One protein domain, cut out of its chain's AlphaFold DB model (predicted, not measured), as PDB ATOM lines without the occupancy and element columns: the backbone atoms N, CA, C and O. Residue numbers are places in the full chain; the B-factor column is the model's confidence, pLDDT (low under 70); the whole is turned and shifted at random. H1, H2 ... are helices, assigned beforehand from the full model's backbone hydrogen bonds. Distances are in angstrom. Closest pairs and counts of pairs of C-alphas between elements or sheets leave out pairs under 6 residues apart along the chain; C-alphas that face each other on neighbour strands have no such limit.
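AT A GLANCE: This is residues 3 to 33 and 218 to 313 of the 343 residues of an uncharacterized protein of Caligus rogercresseyi (UniProt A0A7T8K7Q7). Little regular structure: H4 sits between H3 and H6, short H5 packs on H3, and H1 and H2 form a separate corner across a loop-filled middle. The printed part has 127 residues, 48 in six named helices, H1 to H6 in chain order, and no named strand: all helix. It is compact, radius of gyration of the C-alphas 14.7 A, spanning 40 by 35 by 27 A.

IN THESE COORDINATES: Find C-alpha 7 at (115.629, 119.826, 131.635), where H1, residues 7 to 10, begins. Then come H2, 16 to 23; H3, 219 to 226; H4, 232 to 246, 20.8 A long; H5, 271 to 274; and H6, 296 to 304, 13.2 A long, ending at C-alpha 304 (113.676, 102.751, 96.020).

HOW THE PARTS SIT: H1 and H2 touch only at the corner; their closest C-alphas, Asn 9 and Ile 16, are 4.8 A apart. Look next at H3 and H4, a helical hairpin: they touch at Leu 223 and Ala 238, closest C-alphas 5.3 A, opposite ways at a tilt of 36 degrees, only just steep. H3 and H5 only just touch, with 3 pairs of C-alphas within 8 A, the closest Ile 222 and Leu 272, 6.2 A. H4 and H6 touch at Arg 235 and Ile 303, closest C-alphas 5.3 A, opposite ways at a shallow tilt of 15 degrees. Every O i to N i+4 pair is within hydrogen-bond range in H2, H3 and H4, and 4 of 5 in H6; H1 and H5 are too short for such a pair.

THE WHOLE: C-alphas 33 and 218 are 13.9 A apart across the cut, residues 34 to 217 not printed. The links H4 to H5 and H5 to H6 are long. No printed residue is under pLDDT 70.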
ATOM      1  N   CYS A   3     108.517 112.271 126.533       86.94
ATOM      2  CA  CYS A   3     108.412 113.234 127.635       86.94
ATOM      3  C   CYS A   3     108.148 114.665 127.120       86.94
ATOM      4  O   CYS A   3     108.067 114.913 125.913       86.94
ATOM      5  N   ASP A   4     108.007 115.619 128.042       85.06
ATOM      6  CA  ASP A   4     108.076 117.046 127.712       85.06
ATOM      7  C   ASP A   4     109.531 117.508 127.492       85.06
ATOM      8  O   ASP A   4     110.484 116.752 127.676       85.06
ATOM      9  N   GLY A   5     109.717 118.765 127.083       84.69
ATOM     10  CA  GLY A   5     111.042 119.337 126.825       84.69
ATOM     11  C   GLY A   5     111.795 119.827 128.069       84.69
ATOM     12  O   GLY A   5     112.777 120.555 127.920       84.69
ATOM     13  N   THR A   6     111.347 119.516 129.292       86.50
ATOM     14  CA  THR A   6     111.977 120.053 130.512       86.50
ATOM     15  C   THR A   6     113.373 119.473 130.729       86.50
ATOM     16  O   THR A   6     113.677 118.342 130.337       86.50
ATOM     17  N   ALA A   7     114.250 120.243 131.379       87.00
ATOM     18  CA  ALA A   7     115.629 119.826 131.635       87.00
ATOM     19  C   ALA A   7     115.718 118.571 132.524       87.00
ATOM     20  O   ALA A   7     116.611 117.753 132.319       87.00
ATOM     21  N   VAL A   8     114.766 118.389 133.449       87.81
ATOM     22  CA  VAL A   8     114.663 117.192 134.303       87.81
ATOM     23  C   VAL A   8     114.479 115.931 133.457       87.81
ATOM     24  O   VAL A   8     115.103 114.910 133.721       87.81
ATOM     25  N   ASN A   9     113.687 116.006 132.388       89.56
ATOM     26  CA  ASN A   9     113.460 114.864 131.508       89.56
ATOM     27  C   ASN A   9     114.574 114.694 130.462       89.56
ATOM     28  O   ASN A   9     115.006 113.575 130.177       89.56
ATOM     29  N   THR A  10     115.057 115.805 129.897       90.38
ATOM     30  CA  THR A  10     115.845 115.808 128.649       90.38
ATOM     31  C   THR A  10     117.325 116.160 128.807       90.38
ATOM     32  O   THR A  10     118.076 116.061 127.834       90.38
ATOM     33  N   GLY A  11     117.769 116.550 130.005       91.00
ATOM     34  CA  GLY A  11     119.145 116.960 130.278       91.00
ATOM     35  C   GLY A  11     120.188 115.941 129.800       91.00
ATOM     36  O   GLY A  11     120.085 114.746 130.068       91.00
ATOM     37  N   HIS A  12     121.223 116.419 129.106       87.88
ATOM     38  CA  HIS A  12     122.238 115.564 128.474       87.88
ATOM     39  C   HIS A  12     123.157 114.833 129.472       87.88
ATOM     40  O   HIS A  12     123.733 113.810 129.109       87.88
ATOM     41  N   LYS A  13     123.280 115.332 130.716       87.88
ATOM     42  CA  LYS A  13     124.065 114.701 131.799       87.88
ATOM     43  C   LYS A  13     123.205 113.931 132.802       87.88
ATOM     44  O   LYS A  13     123.504 112.780 133.075       87.88
ATOM     45  N   GLY A  14     122.155 114.563 133.328       88.69
ATOM     46  CA  GLY A  14     121.341 114.019 134.426       88.69
ATOM     47  C   GLY A  14     119.839 113.980 134.153       88.69
ATOM     48  O   GLY A  14     119.062 113.845 135.089       88.69
ATOM     49  N   GLY A  15     119.411 114.144 132.899       92.25
ATOM     50  CA  GLY A  15     117.997 114.004 132.557       92.25
ATOM     51  C   GLY A  15     117.529 112.557 132.712       92.25
ATOM     52  O   GLY A  15     118.297 111.634 132.444       92.25
ATOM     53  N   ILE A  16     116.264 112.346 133.080       92.06
ATOM     54  CA  ILE A  16     115.688 111.007 133.308       92.06
ATOM     55  C   ILE A  16     115.928 110.074 132.118       92.06
ATOM     56  O   ILE A  16     116.324 108.926 132.314       92.06
ATOM     57  N   ILE A  17     115.756 110.559 130.882       91.75
ATOM     58  CA  ILE A  17     116.013 109.733 129.694       91.75
ATOM     59  C   ILE A  17     117.484 109.322 129.625       91.75
ATOM     60  O   ILE A  17     117.772 108.163 129.362       91.75
ATOM     61  N   ARG A  18     118.419 110.242 129.896       92.94
ATOM     62  CA  ARG A  18     119.854 109.934 129.885       92.94
ATOM     63  C   ARG A  18     120.200 108.868 130.928       92.94
ATOM     64  O   ARG A  18     120.918 107.927 130.608       92.94
ATOM     65  N   LEU A  19     119.677 109.009 132.144       93.56
ATOM     66  CA  LEU A  19     119.898 108.048 133.227       93.56
ATOM     67  C   LEU A  19     119.324 106.669 132.877       93.56
ATOM     68  O   LEU A  19     119.960 105.651 133.134       93.56
ATOM     69  N   LEU A  20     118.151 106.635 132.241       93.06
ATOM     70  CA  LEU A  20     117.542 105.400 131.760       93.06
ATOM     71  C   LEU A  20     118.388 104.736 130.668       93.06
ATOM     72  O   LEU A  20     118.639 103.537 130.746       93.06
ATOM     73  N   GLU A  21     118.864 105.502 129.684       93.25
ATOM     74  CA  GLU A  21     119.747 104.984 128.636       93.25
ATOM     75  C   GLU A  21     121.042 104.402 129.230       93.25
ATOM     76  O   GLU A  21     121.464 103.322 128.828       93.25
ATOM     77  N   GLN A  22     121.642 105.072 130.224       93.50
ATOM     78  CA  GLN A  22     122.823 104.569 130.943       93.50
ATOM     79  C   GLN A  22     122.531 103.275 131.704       93.50
ATOM     80  O   GLN A  22     123.314 102.336 131.620       93.50
ATOM     81  N   LYS A  23     121.397 103.205 132.412       93.19
ATOM     82  CA  LYS A  23     120.989 102.006 133.156       93.19
ATOM     83  C   LYS A  23     120.749 100.805 132.238       93.19
ATOM     84  O   LYS A  23     121.065  99.685 132.612       93.19
ATOM     85  N   LEU A  24     120.182 101.041 131.056       91.69
ATOM     86  CA  LEU A  24     119.920 100.006 130.054       91.69
ATOM     87  C   LEU A  24     121.119  99.739 129.134       91.69
ATOM     88  O   LEU A  24     121.047  98.856 128.284       91.69
ATOM     89  N   ASN A  25     122.189 100.526 129.265       91.75
ATOM     90  CA  ASN A  25     123.348 100.524 128.383       91.75
ATOM     91  C   ASN A  25     122.996 100.611 126.883       91.75
ATOM     92  O   ASN A  25     123.663 100.018 126.034       91.75
ATOM     93  N   THR A  26     121.917 101.329 126.552       89.81
ATOM     94  CA  THR A  26     121.394 101.423 125.185       89.81
ATOM     95  C   THR A  26     120.831 102.819 124.887       89.81
ATOM     96  O   THR A  26     120.078 103.370 125.698       89.81
ATOM     97  N   PRO A  27     121.183 103.433 123.742       91.62
ATOM     98  CA  PRO A  27     120.515 104.632 123.242       91.62
ATOM     99  C   PRO A  27     119.011 104.402 123.038       91.62
ATOM    100  O   PRO A  27     118.595 103.409 122.449       91.62
ATOM    101  N   LEU A  28     118.183 105.351 123.475       91.44
ATOM    102  CA  LEU A  28     116.735 105.293 123.303       91.44
ATOM    103  C   LEU A  28     116.272 106.376 122.334       91.44
ATOM    104  O   LEU A  28     116.758 107.514 122.354       91.44
ATOM    105  N   GLN A  29     115.269 106.053 121.515       92.75
ATOM    106  CA  GLN A  29     114.601 107.073 120.716       92.75
ATOM    107  C   GLN A  29     113.920 108.064 121.661       92.75
ATOM    108  O   GLN A  29     113.014 107.696 122.424       92.75
ATOM    109  N   ARG A  30     114.349 109.326 121.603       91.69
ATOM    110  CA  ARG A  30     113.751 110.416 122.373       91.69
ATOM    111  C   ARG A  30     112.571 110.984 121.594       91.69
ATOM    112  O   ARG A  30     112.718 111.356 120.433       91.69
ATOM    113  N   VAL A  31     111.403 111.025 122.228       90.56
ATOM    114  CA  VAL A  31     110.147 111.519 121.644       90.56
ATOM    115  C   VAL A  31     109.692 112.728 122.460       90.56
ATOM    116  O   VAL A  31     108.980 112.594 123.456       90.56
ATOM    117  N   ILE A  32     110.159 113.916 122.085       92.00
ATOM    118  CA  ILE A  32     109.814 115.148 122.802       92.00
ATOM    119  C   ILE A  32     108.516 115.715 122.234       92.00
ATOM    120  O   ILE A  32     108.364 115.831 121.022       92.00
ATOM    121  N   CYS A  33     107.565 116.040 123.111       92.94
ATOM    122  CA  CYS A  33     106.206 116.386 122.705       92.94
ATOM    123  C   CYS A  33     106.133 117.638 121.809       92.94
ATOM    124  O   CYS A  33     106.359 118.763 122.265       92.94
ATOM    125  N   HIS A 218     117.184 118.103 115.826       96.94
ATOM    126  CA  HIS A 218     118.354 117.250 116.007       96.94
ATOM    127  C   HIS A 218     118.573 116.359 114.772       96.94
ATOM    128  O   HIS A 218     117.582 115.827 114.257       96.94
ATOM    129  N   PRO A 219     119.830 116.116 114.340       96.12
ATOM    130  CA  PRO A 219     120.125 115.268 113.185       96.12
ATOM    131  C   PRO A 219     119.405 113.920 113.195       96.12
ATOM    132  O   PRO A 219     118.786 113.573 112.202       96.12
ATOM    133  N   GLU A 220     119.369 113.212 114.330       95.12
ATOM    134  CA  GLU A 220     118.579 111.972 114.472       95.12
ATOM    135  C   GLU A 220     117.127 112.087 113.992       95.12
ATOM    136  O   GLU A 220     116.610 111.190 113.337       95.12
ATOM    137  N   VAL A 221     116.445 113.181 114.338       96.50
ATOM    138  CA  VAL A 221     115.022 113.355 114.022       96.50
ATOM    139  C   VAL A 221     114.853 113.805 112.570       96.50
ATOM    140  O   VAL A 221     113.909 113.391 111.903       96.50
ATOM    141  N   ILE A 222     115.783 114.620 112.058       98.00
ATOM    142  CA  ILE A 222     115.834 115.014 110.644       98.00
ATOM    143  C   ILE A 222     116.056 113.788 109.757       98.00
ATOM    144  O   ILE A 222     115.256 113.557 108.857       98.00
ATOM    145  N   LEU A 223     117.072 112.974 110.053       97.19
ATOM    146  CA  LEU A 223     117.394 111.752 109.314       97.19
ATOM    147  C   LEU A 223     116.246 110.739 109.379       97.19
ATOM    148  O   LEU A 223     115.877 110.170 108.357       97.19
ATOM    149  N   LEU A 224     115.616 110.575 110.548       96.31
ATOM    150  CA  LEU A 224     114.436 109.720 110.683       96.31
ATOM    151  C   LEU A 224     113.267 110.190 109.807       96.31
ATOM    152  O   LEU A 224     112.551 109.361 109.259       96.31
ATOM    153  N   GLY A 225     113.049 111.501 109.682       96.62
ATOM    154  CA  GLY A 225     112.056 112.040 108.751       96.62
ATOM    155  C   GLY A 225     112.441 111.806 107.293       96.62
ATOM    156  O   GLY A 225     111.603 111.371 106.507       96.62
ATOM    157  N   ALA A 226     113.716 112.025 106.974       97.44
ATOM    158  CA  ALA A 226     114.273 111.906 105.634       97.44
ATOM    159  C   ALA A 226     114.214 110.478 105.069       97.44
ATOM    160  O   ALA A 226     114.027 110.316 103.868       97.44
ATOM    161  N   LEU A 227     114.262 109.443 105.916       97.12
ATOM    162  CA  LEU A 227     114.033 108.048 105.505       97.12
ATOM    163  C   LEU A 227     112.648 107.807 104.875       97.12
ATOM    164  O   LEU A 227     112.484 106.879 104.094       97.12
ATOM    165  N   PHE A 228     111.648 108.628 105.199       95.56
ATOM    166  CA  PHE A 228     110.278 108.496 104.683       95.56
ATOM    167  C   PHE A 228     109.883 109.660 103.774       95.56
ATOM    168  O   PHE A 228     108.692 109.878 103.534       95.56
ATOM    169  N   ASP A 229     110.863 110.434 103.314       96.69
ATOM    170  CA  ASP A 229     110.620 111.529 102.389       96.69
ATOM    171  C   ASP A 229     110.166 110.973 101.030       96.69
ATOM    172  O   ASP A 229     110.684 109.936 100.605       96.69
ATOM    173  N   PRO A 230     109.203 111.600 100.332       94.94
ATOM    174  CA  PRO A 230     108.836 111.195  98.976       94.94
ATOM    175  C   PRO A 230     110.000 111.288  97.974       94.94
ATOM    176  O   PRO A 230     110.026 110.510  97.018       94.94
ATOM    177  N   ASP A 231     110.983 112.167  98.187       96.44
ATOM    178  CA  ASP A 231     112.139 112.309  97.299       96.44
ATOM    179  C   ASP A 231     113.189 111.206  97.536       96.44
ATOM    180  O   ASP A 231     113.753 111.050  98.625       96.44
ATOM    181  N   LYS A 232     113.501 110.458  96.471       97.19
ATOM    182  CA  LYS A 232     114.519 109.396  96.457       97.19
ATOM    183  C   LYS A 232     115.909 109.894  96.866       97.19
ATOM    184  O   LYS A 232     116.636 109.172  97.549       97.19
ATOM    185  N   ASN A 233     116.291 111.105  96.469       97.06
ATOM    186  CA  ASN A 233     117.603 111.671  96.778       97.06
ATOM    187  C   ASN A 233     117.717 112.045  98.260       97.06
ATOM    188  O   ASN A 233     118.777 111.861  98.864       97.06
ATOM    189  N   ILE A 234     116.616 112.506  98.864       97.06
ATOM    190  CA  ILE A 234     116.549 112.776 100.303       97.06
ATOM    191  C   ILE A 234     116.686 111.465 101.083       97.06
ATOM    192  O   ILE A 234     117.528 111.381 101.982       97.06
ATOM    193  N   ARG A 235     115.945 110.416 100.692       97.56
ATOM    194  CA  ARG A 235     116.073 109.084 101.309       97.56
ATOM    195  C   ARG A 235     117.497 108.540 101.199       97.56
ATOM    196  O   ARG A 235     118.049 108.088 102.198       97.56
ATOM    197  N   ARG A 236     118.118 108.642 100.017       97.69
ATOM    198  CA  ARG A 236     119.511 108.219  99.786       97.69
ATOM    199  C   ARG A 236     120.492 108.942 100.698       97.69
ATOM    200  O   ARG A 236     121.248 108.288 101.403       97.69
ATOM    201  N   THR A 237     120.408 110.270 100.761       95.88
ATOM    202  CA  THR A 237     121.264 111.081 101.643       95.88
ATOM    203  C   THR A 237     121.129 110.649 103.105       95.88
ATOM    204  O   THR A 237     122.127 110.524 103.814       95.88
ATOM    205  N   ALA A 238     119.902 110.387 103.566       96.31
ATOM    206  CA  ALA A 238     119.659 109.925 104.928       96.31
ATOM    207  C   ALA A 238     120.284 108.550 105.194       96.31
ATOM    208  O   ALA A 238     120.954 108.373 106.212       96.31
ATOM    209  N   VAL A 239     120.093 107.601 104.274       96.69
ATOM    210  CA  VAL A 239     120.669 106.251 104.354       96.69
ATOM    211  C   VAL A 239     122.194 106.298 104.385       96.69
ATOM    212  O   VAL A 239     122.787 105.675 105.263       96.69
ATOM    213  N   ASP A 240     122.826 107.075 103.505       95.12
ATOM    214  CA  ASP A 240     124.287 107.186 103.438       95.12
ATOM    215  C   ASP A 240     124.871 107.715 104.757       95.12
ATOM    216  O   ASP A 240     125.852 107.179 105.282       95.12
ATOM    217  N   ILE A 241     124.238 108.739 105.346       94.81
ATOM    218  CA  ILE A 241     124.644 109.288 106.648       94.81
ATOM    219  C   ILE A 241     124.450 108.252 107.762       94.81
ATOM    220  O   ILE A 241     125.334 108.095 108.606       94.81
ATOM    221  N   ILE A 242     123.318 107.543 107.771       95.06
ATOM    222  CA  ILE A 242     122.998 106.548 108.801       95.06
ATOM    223  C   ILE A 242     123.957 105.358 108.744       95.06
ATOM    224  O   ILE A 242     124.485 104.970 109.784       95.06
ATOM    225  N   ILE A 243     124.225 104.799 107.560       93.94
ATOM    226  CA  ILE A 243     125.157 103.672 107.394       93.94
ATOM    227  C   ILE A 243     126.562 104.083 107.841       93.94
ATOM    228  O   ILE A 243     127.183 103.382 108.640       93.94
ATOM    229  N   LYS A 244     127.032 105.263 107.417       91.38
ATOM    230  CA  LYS A 244     128.338 105.796 107.825       91.38
ATOM    231  C   LYS A 244     128.449 106.007 109.337       91.38
ATOM    232  O   LYS A 244     129.537 105.891 109.903       91.38
ATOM    233  N   ASP A 245     127.362 106.387 110.004       88.50
ATOM    234  CA  ASP A 245     127.375 106.562 111.456       88.50
ATOM    235  C   ASP A 245     127.271 105.234 112.218       88.50
ATOM    236  O   ASP A 245     127.954 105.037 113.223       88.50
ATOM    237  N   ARG A 246     126.498 104.282 111.687       90.31
ATOM    238  CA  ARG A 246     126.368 102.924 112.226       90.31
ATOM    239  C   ARG A 246     127.723 102.233 112.381       90.31
ATOM    240  O   ARG A 246     127.943 101.574 113.391       90.31
ATOM    241  N   GLU A 247     128.644 102.423 111.438       86.00
ATOM    242  CA  GLU A 247     130.016 101.886 111.504       86.00
ATOM    243  C   GLU A 247     130.814 102.401 112.714       86.00
ATOM    244  O   GLU A 247     131.707 101.723 113.220       86.00
ATOM    245  N   LYS A 248     130.479 103.593 113.221       84.44
ATOM    246  CA  LYS A 248     131.126 104.209 114.389       84.44
ATOM    247  C   LYS A 248     130.467 103.802 115.706       84.44
ATOM    248  O   LYS A 248     130.999 104.110 116.780       84.44
ATOM    249  N   ARG A 249     129.295 103.158 115.653       82.00
ATOM    250  CA  ARG A 249     128.494 102.820 116.830       82.00
ATOM    251  C   ARG A 249     129.233 101.801 117.692       82.00
ATOM    252  O   ARG A 249     129.388 100.640 117.330       82.00
ATOM    253  N   LYS A 250     129.633 102.219 118.894       79.44
ATOM    254  CA  LYS A 250     130.201 101.314 119.900       79.44
ATOM    255  C   LYS A 250     129.073 100.658 120.692       79.44
ATOM    256  O   LYS A 250     128.275 101.357 121.325       79.44
ATOM    257  N   ILE A 251     129.006  99.327 120.662       75.62
ATOM    258  CA  ILE A 251     128.055  98.546 121.466       75.62
ATOM    259  C   ILE A 251     128.277  98.872 122.949       75.62
ATOM    260  O   ILE A 251     129.414  98.959 123.407       75.62
ATOM    261  N   GLY A 252     127.190  99.107 123.686       72.00
ATOM    262  CA  GLY A 252     127.260  99.502 125.093       72.00
ATOM    263  C   GLY A 252     127.766 100.929 125.327       72.00
ATOM    264  O   GLY A 252     128.179 101.268 126.430       72.00
ATOM    265  N   SER A 253     127.764 101.782 124.298       82.50
ATOM    266  CA  SER A 253     127.961 103.219 124.469       82.50
ATOM    267  C   SER A 253     126.634 103.954 124.337       82.50
ATOM    268  O   SER A 253     125.816 103.679 123.458       82.50
ATOM    269  N   VAL A 254     126.417 104.921 125.223       86.25
ATOM    270  CA  VAL A 254     125.225 105.762 125.194       86.25
ATOM    271  C   VAL A 254     125.631 107.178 124.830       86.25
ATOM    272  O   VAL A 254     126.368 107.826 125.582       86.25
ATOM    273  N   ARG A 255     125.088 107.688 123.723       89.25
ATOM    274  CA  ARG A 255     125.311 109.063 123.263       89.25
ATOM    275  C   ARG A 255     124.901 110.109 124.302       89.25
ATOM    276  O   ARG A 255     123.940 109.927 125.057       89.25
ATOM    277  N   GLN A 256     125.591 111.244 124.301       87.31
ATOM    278  CA  GLN A 256     125.093 112.447 124.959       87.31
ATOM    279  C   GLN A 256     124.211 113.201 123.967       87.31
ATOM    280  O   GLN A 256     124.710 113.879 123.079       87.31
ATOM    281  N   TYR A 257     122.894 113.070 124.109       90.19
ATOM    282  CA  TYR A 257     121.955 113.778 123.242       90.19
ATOM    283  C   TYR A 257     121.958 115.272 123.588       90.19
ATOM    284  O   TYR A 257     121.420 115.687 124.623       90.19
ATOM    285  N   ILE A 258     122.564 116.083 122.726       91.00
ATOM    286  CA  ILE A 258     122.661 117.534 122.884       91.00
ATOM    287  C   ILE A 258     121.767 118.175 121.830       91.00
ATOM    288  O   ILE A 258     121.921 117.944 120.640       91.00
ATOM    289  N   ARG A 259     120.825 119.017 122.255       92.00
ATOM    290  CA  ARG A 259     119.984 119.777 121.320       92.00
ATOM    291  C   ARG A 259     120.837 120.754 120.482       92.00
ATOM    292  O   ARG A 259     121.724 121.405 121.046       92.00
ATOM    293  N   PRO A 260     120.570 120.935 119.178       95.00
ATOM    294  CA  PRO A 260     121.414 121.727 118.281       95.00
ATOM    295  C   PRO A 260     121.151 123.241 118.382       95.00
ATOM    296  O   PRO A 260     121.159 123.958 117.388       95.00
ATOM    297  N   THR A 261     120.936 123.769 119.591       94.75
ATOM    298  CA  THR A 261     120.509 125.161 119.826       94.75
ATOM    299  C   THR A 261     121.382 126.211 119.128       94.75
ATOM    300  O   THR A 261     120.860 127.225 118.673       94.75
ATOM    301  N   LYS A 262     122.702 125.993 119.075       94.75
ATOM    302  CA  LYS A 262     123.661 126.926 118.463       94.75
ATOM    303  C   LYS A 262     123.733 126.816 116.936       94.75
ATOM    304  O   LYS A 262     124.201 127.749 116.304       94.75
ATOM    305  N   TYR A 263     123.272 125.698 116.376       96.50
ATOM    306  CA  TYR A 263     123.353 125.371 114.949       96.50
ATOM    307  C   TYR A 263     122.006 125.518 114.235       96.50
ATOM    308  O   TYR A 263     121.898 125.219 113.051       96.50
ATOM    309  N   LEU A 264     120.969 125.942 114.964       97.19
ATOM    310  CA  LEU A 264     119.629 126.079 114.425       97.19
ATOM    311  C   LEU A 264     119.580 127.196 113.376       97.19
ATOM    312  O   LEU A 264     119.884 128.354 113.669       97.19
ATOM    313  N   ASN A 265     119.133 126.851 112.177       97.31
ATOM    314  CA  ASN A 265     119.001 127.768 111.059       97.31
ATOM    315  C   ASN A 265     117.579 128.346 110.979       97.31
ATOM    316  O   ASN A 265     116.645 127.711 110.485       97.31
ATOM    317  N   PHE A 266     117.410 129.598 111.407       96.12
ATOM    318  CA  PHE A 266     116.127 130.312 111.307       96.12
ATOM    319  C   PHE A 266     115.747 130.710 109.868       96.12
ATOM    320  O   PHE A 266     114.600 131.070 109.588       96.12
ATOM    321  N   ASN A 267     116.690 130.600 108.932       96.31
ATOM    322  CA  ASN A 267     116.487 130.872 107.514       96.31
ATOM    323  C   ASN A 267     116.267 129.602 106.683       96.31
ATOM    324  O   ASN A 267     116.183 129.701 105.460       96.31
ATOM    325  N   ALA A 268     116.094 128.440 107.325       97.12
ATOM    326  CA  ALA A 268     115.837 127.171 106.653       97.12
ATOM    327  C   ALA A 268     114.714 127.290 105.603       97.12
ATOM    328  O   ALA A 268     113.687 127.953 105.829       97.12
ATOM    329  N   LYS A 269     114.913 126.658 104.445       97.00
ATOM    330  CA  LYS A 269     113.915 126.551 103.368       97.00
ATOM    331  C   LYS A 269     113.243 125.181 103.325       97.00
ATOM    332  O   LYS A 269     112.173 125.058 102.739       97.00
ATOM    333  N   SER A 270     113.820 124.197 104.005       97.25
ATOM    334  CA  SER A 270     113.268 122.859 104.202       97.25
ATOM    335  C   SER A 270     113.556 122.364 105.622       97.25
ATOM    336  O   SER A 270     114.377 122.940 106.339       97.25
ATOM    337  N   TYR A 271     112.904 121.276 106.048       97.94
ATOM    338  CA  TYR A 271     113.193 120.677 107.356       97.94
ATOM    339  C   TYR A 271     114.601 120.061 107.436       97.94
ATOM    340  O   TYR A 271     115.142 119.938 108.534       97.94
ATOM    341  N   LEU A 272     115.196 119.707 106.290       97.44
ATOM    342  CA  LEU A 272     116.574 119.220 106.192       97.44
ATOM    343  C   LEU A 272     117.587 120.315 106.531       97.44
ATOM    344  O   LEU A 272     118.641 120.026 107.079       97.44
ATOM    345  N   GLU A 273     117.238 121.572 106.254       97.50
ATOM    346  CA  GLU A 273     118.081 122.743 106.504       97.50
ATOM    347  C   GLU A 273     117.927 123.316 107.917       97.50
ATOM    348  O   GLU A 273     118.500 124.369 108.197       97.50
ATOM    349  N   LEU A 274     117.151 122.681 108.809       98.19
ATOM    350  CA  LEU A 274     117.012 123.130 110.205       98.19
ATOM    351  C   LEU A 274     118.366 123.209 110.920       98.19
ATOM    352  O   LEU A 274     118.554 124.066 111.784       98.19
ATOM    353  N   VAL A 275     119.294 122.336 110.538       97.62
ATOM    354  CA  VAL A 275     120.722 122.402 110.850       97.62
ATOM    355  C   VAL A 275     121.490 121.984 109.601       97.62
ATOM    356  O   VAL A 275     120.977 121.216 108.789       97.62
ATOM    357  N   ASP A 276     122.724 122.446 109.445       95.94
ATOM    358  CA  ASP A 276     123.582 121.962 108.367       95.94
ATOM    359  C   ASP A 276     124.214 120.620 108.766       95.94
ATOM    360  O   ASP A 276     125.143 120.563 109.575       95.94
ATOM    361  N   LEU A 277     123.692 119.523 108.207       94.12
ATOM    362  CA  LEU A 277     124.184 118.167 108.471       94.12
ATOM    363  C   LEU A 277     125.630 117.942 108.002       94.12
ATOM    364  O   LEU A 277     126.267 117.004 108.478       94.12
ATOM    365  N   SER A 278     126.153 118.777 107.096       91.50
ATOM    366  CA  SER A 278     127.516 118.644 106.569       91.50
ATOM    367  C   SER A 278     128.576 119.309 107.455       91.50
ATOM    368  O   SER A 278     129.725 118.869 107.466       91.50
ATOM    369  N   THR A 279     128.192 120.332 108.227       92.88
ATOM    370  CA  THR A 279     129.106 121.118 109.077       92.88
ATOM    371  C   THR A 279     128.839 120.979 110.577       92.88
ATOM    372  O   THR A 279     129.692 121.358 111.386       92.88
ATOM    373  N   ILE A 280     127.693 120.422 110.989       94.00
ATOM    374  CA  ILE A 280     127.410 120.163 112.406       94.00
ATOM    375  C   ILE A 280     128.465 119.207 112.991       94.00
ATOM    376  O   ILE A 280     128.862 118.248 112.325       94.00
ATOM    377  N   PRO A 281     128.934 119.409 114.241       93.12
ATOM    378  CA  PRO A 281     129.938 118.524 114.813       93.12
ATOM    379  C   PRO A 281     129.488 117.064 114.807       93.12
ATOM    380  O   PRO A 281     128.347 116.756 115.162       93.12
ATOM    381  N   ASN A 282     130.423 116.160 114.510       87.69
ATOM    382  CA  ASN A 282     130.171 114.717 114.453       87.69
ATOM    383  C   ASN A 282     129.509 114.153 115.723       87.69
ATOM    384  O   ASN A 282     128.846 113.133 115.648       87.69
ATOM    385  N   SER A 283     129.633 114.813 116.881       88.25
ATOM    386  CA  SER A 283     128.959 114.402 118.121       88.25
ATOM    387  C   SER A 283     127.424 114.476 118.074       88.25
ATOM    388  O   SER A 283     126.776 113.906 118.944       88.25
ATOM    389  N   PHE A 284     126.843 115.224 117.128       91.19
ATOM    390  CA  PHE A 284     125.388 115.312 116.925       91.19
ATOM    391  C   PHE A 284     124.878 114.291 115.904       91.19
ATOM    392  O   PHE A 284     123.708 113.905 115.952       91.19
ATOM    393  N   LEU A 285     125.744 113.875 114.977       89.00
ATOM    394  CA  LEU A 285     125.442 112.838 114.001       89.00
ATOM    395  C   LEU A 285     125.474 111.507 114.738       89.00
ATOM    396  O   LEU A 285     126.522 111.046 115.169       89.00
ATOM    397  N   THR A 286     124.286 110.974 114.980       87.19
ATOM    398  CA  THR A 286     124.075 109.712 115.679       87.19
ATOM    399  C   THR A 286     122.981 108.954 114.939       87.19
ATOM    400  O   THR A 286     122.008 109.565 114.489       87.19
ATOM    401  N   GLU A 287     123.156 107.648 114.756       91.31
ATOM    402  CA  GLU A 287     122.142 106.787 114.153       91.31
ATOM    403  C   GLU A 287     120.849 106.843 114.998       91.31
ATOM    404  O   GLU A 287     120.904 106.605 116.212       91.31
ATOM    405  N   PRO A 288     119.675 107.128 114.395       93.75
ATOM    406  CA  PRO A 288     118.413 107.125 115.122       93.75
ATOM    407  C   PRO A 288     118.162 105.750 115.768       93.75
ATOM    408  O   PRO A 288     118.135 104.747 115.061       93.75
ATOM    409  N   PRO A 289     117.887 105.649 117.082       92.88
ATOM    410  CA  PRO A 289     117.724 104.343 117.728       92.88
ATOM    411  C   PRO A 289     116.611 103.456 117.151       92.88
ATOM    412  O   PRO A 289     116.662 102.239 117.299       92.88
ATOM    413  N   LEU A 290     115.612 104.040 116.475       92.94
ATOM    414  CA  LEU A 290     114.575 103.275 115.769       92.94
ATOM    415  C   LEU A 290     115.103 102.481 114.572       92.94
ATOM    416  O   LEU A 290     114.409 101.583 114.109       92.94
ATOM    417  N   THR A 291     116.300 102.787 114.076       93.94
ATOM    418  CA  THR A 291     116.871 102.105 112.918       93.94
ATOM    419  C   THR A 291     117.862 101.011 113.284       93.94
ATOM    420  O   THR A 291     118.291 100.286 112.395       93.94
ATOM    421  N   PHE A 292     118.205 100.828 114.563       91.19
ATOM    422  CA  PHE A 292     119.269  99.905 114.989       91.19
ATOM    423  C   PHE A 292     119.080  98.454 114.532       91.19
ATOM    424  O   PHE A 292     120.072  97.757 114.325       91.19
ATOM    425  N   ASN A 293     117.832  98.011 114.372       90.25
ATOM    426  CA  ASN A 293     117.502  96.647 113.952       90.25
ATOM    427  C   ASN A 293     117.206  96.527 112.448       90.25
ATOM    428  O   ASN A 293     116.978  95.420 111.971       90.25
ATOM    429  N   ILE A 294     117.207  97.641 111.712       93.69
ATOM    430  CA  ILE A 294     116.967  97.670 110.266       93.69
ATOM    431  C   ILE A 294     118.261  97.285 109.561       93.69
ATOM    432  O   ILE A 294     119.302  97.911 109.794       93.69
ATOM    433  N   LYS A 295     118.224  96.273 108.696       94.12
ATOM    434  CA  LYS A 295     119.413  95.817 107.966       94.12
ATOM    435  C   LYS A 295     119.773  96.765 106.820       94.12
ATOM    436  O   LYS A 295     118.937  97.518 106.324       94.12
ATOM    437  N   ASN A 296     121.025  96.721 106.368       93.56
ATOM    438  CA  ASN A 296     121.481  97.590 105.278       93.56
ATOM    439  C   ASN A 296     120.720  97.312 103.969       93.56
ATOM    440  O   ASN A 296     120.423  98.245 103.231       93.56
ATOM    441  N   GLU A 297     120.330  96.061 103.709       94.38
ATOM    442  CA  GLU A 297     119.532  95.703 102.532       94.38
ATOM    443  C   GLU A 297     118.143  96.358 102.560       94.38
ATOM    444  O   GLU A 297     117.620  96.754 101.520       94.38
ATOM    445  N   GLU A 298     117.550  96.512 103.746       95.69
ATOM    446  CA  GLU A 298     116.263  97.193 103.920       95.69
ATOM    447  C   GLU A 298     116.389  98.699 103.672       95.69
ATOM    448  O   GLU A 298     115.498  99.300 103.074       95.69
ATOM    449  N   PHE A 299     117.518  99.315 104.036       95.12
ATOM    450  CA  PHE A 299     117.783 100.706 103.669       95.12
ATOM    451  C   PHE A 299     117.928 100.906 102.160       95.12
ATOM    452  O   PHE A 299     117.416 101.888 101.625       95.12
ATOM    453  N   LEU A 300     118.584  99.977 101.459       93.75
ATOM    454  CA  LEU A 300     118.702 100.045  99.999       93.75
ATOM    455  C   LEU A 300     117.328  99.970  99.324       93.75
ATOM    456  O   LEU A 300     117.041 100.750  98.420       93.75
ATOM    457  N   LYS A 301     116.446  99.097  99.818       94.69
ATOM    458  CA  LYS A 301     115.046  99.030  99.381       94.69
ATOM    459  C   LYS A 301     114.267 100.305  99.712       94.69
ATOM    460  O   LYS A 301     113.516 100.809  98.880       94.69
ATOM    461  N   CYS A 302     114.499 100.880 100.891       94.38
ATOM    462  CA  CYS A 302     113.880 102.135 101.310       94.38
ATOM    463  C   CYS A 302     114.199 103.300 100.360       94.38
ATOM    464  O   CYS A 302     113.315 104.096 100.032       94.38
ATOM    465  N   ILE A 303     115.425 103.373  99.833       95.88
ATOM    466  CA  ILE A 303     115.785 104.366  98.807       95.88
ATOM    467  C   ILE A 303     114.871 104.240  97.584       95.88
ATOM    468  O   ILE A 303     114.422 105.253  97.046       95.88
ATOM    469  N   GLU A 304     114.534 103.019  97.178       95.25
ATOM    470  CA  GLU A 304     113.676 102.751  96.020       95.25
ATOM    471  C   GLU A 304     112.174 102.938  96.301       95.25
ATOM    472  O   GLU A 304     111.389 103.027  95.362       95.25
ATOM    473  N   GLY A 305     111.782 103.137  97.563       89.06
ATOM    474  CA  GLY A 305     110.416 103.502  97.954       89.06
ATOM    475  C   GLY A 305     109.742 102.516  98.904       89.06
ATOM    476  O   GLY A 305     108.631 102.797  99.360       89.06
ATOM    477  N   ASP A 306     110.405 101.408  99.246       91.62
ATOM    478  CA  ASP A 306     109.875 100.465 100.227       91.62
ATOM    479  C   ASP A 306     109.772 101.132 101.604       91.62
ATOM    480  O   ASP A 306     110.661 101.859 102.060       91.62
ATOM    481  N   LEU A 307     108.659 100.892 102.294       87.62
ATOM    482  CA  LEU A 307     108.458 101.442 103.625       87.62
ATOM    483  C   LEU A 307     109.254 100.631 104.645       87.62
ATOM    484  O   LEU A 307     109.068  99.423 104.768       87.62
ATOM    485  N   LEU A 308     110.095 101.319 105.417       92.50
ATOM    486  CA  LEU A 308     110.719 100.730 106.596       92.50
ATOM    487  C   LEU A 308     109.657 100.447 107.657       92.50
ATOM    488  O   LEU A 308     108.840 101.320 107.974       92.50
ATOM    489  N   ASP A 309     109.719  99.252 108.237       89.12
ATOM    490  CA  ASP A 309     108.892  98.892 109.379       89.12
ATOM    491  C   ASP A 309     109.460  99.546 110.643       89.12
ATOM    492  O   ASP A 309     110.483  99.130 111.191       89.12
ATOM    493  N   ILE A 310     108.819 100.631 111.075       89.19
ATOM    494  CA  ILE A 310     109.122 101.287 112.344       89.19
ATOM    495  C   ILE A 310     107.863 101.347 113.211       89.19
ATOM    496  O   ILE A 310     106.771 101.575 112.685       89.19
ATOM    497  N   PRO A 311     107.995 101.211 114.544       88.75
ATOM    498  CA  PRO A 311     106.844 101.255 115.435       88.75
ATOM    499  C   PRO A 311     106.062 102.567 115.301       88.75
ATOM    500  O   PRO A 311     106.669 103.640 115.243       88.75
ATOM    501  N   ASP A 312     104.727 102.489 115.342       88.75
ATOM    502  CA  ASP A 312     103.842 103.660 115.302       88.75
ATOM    503  C   ASP A 312     103.960 104.482 116.597       88.75
ATOM    504  O   ASP A 312     103.260 104.267 117.590       88.75
ATOM    505  N   ILE A 313     104.920 105.410 116.609       89.88
ATOM    506  CA  ILE A 313     105.248 106.241 117.767       89.88
ATOM    507  C   ILE A 313     104.828 107.683 117.483       89.88
ATOM    508  O   ILE A 313     105.433 108.347 116.631       89.88
TER     509      ILE A 313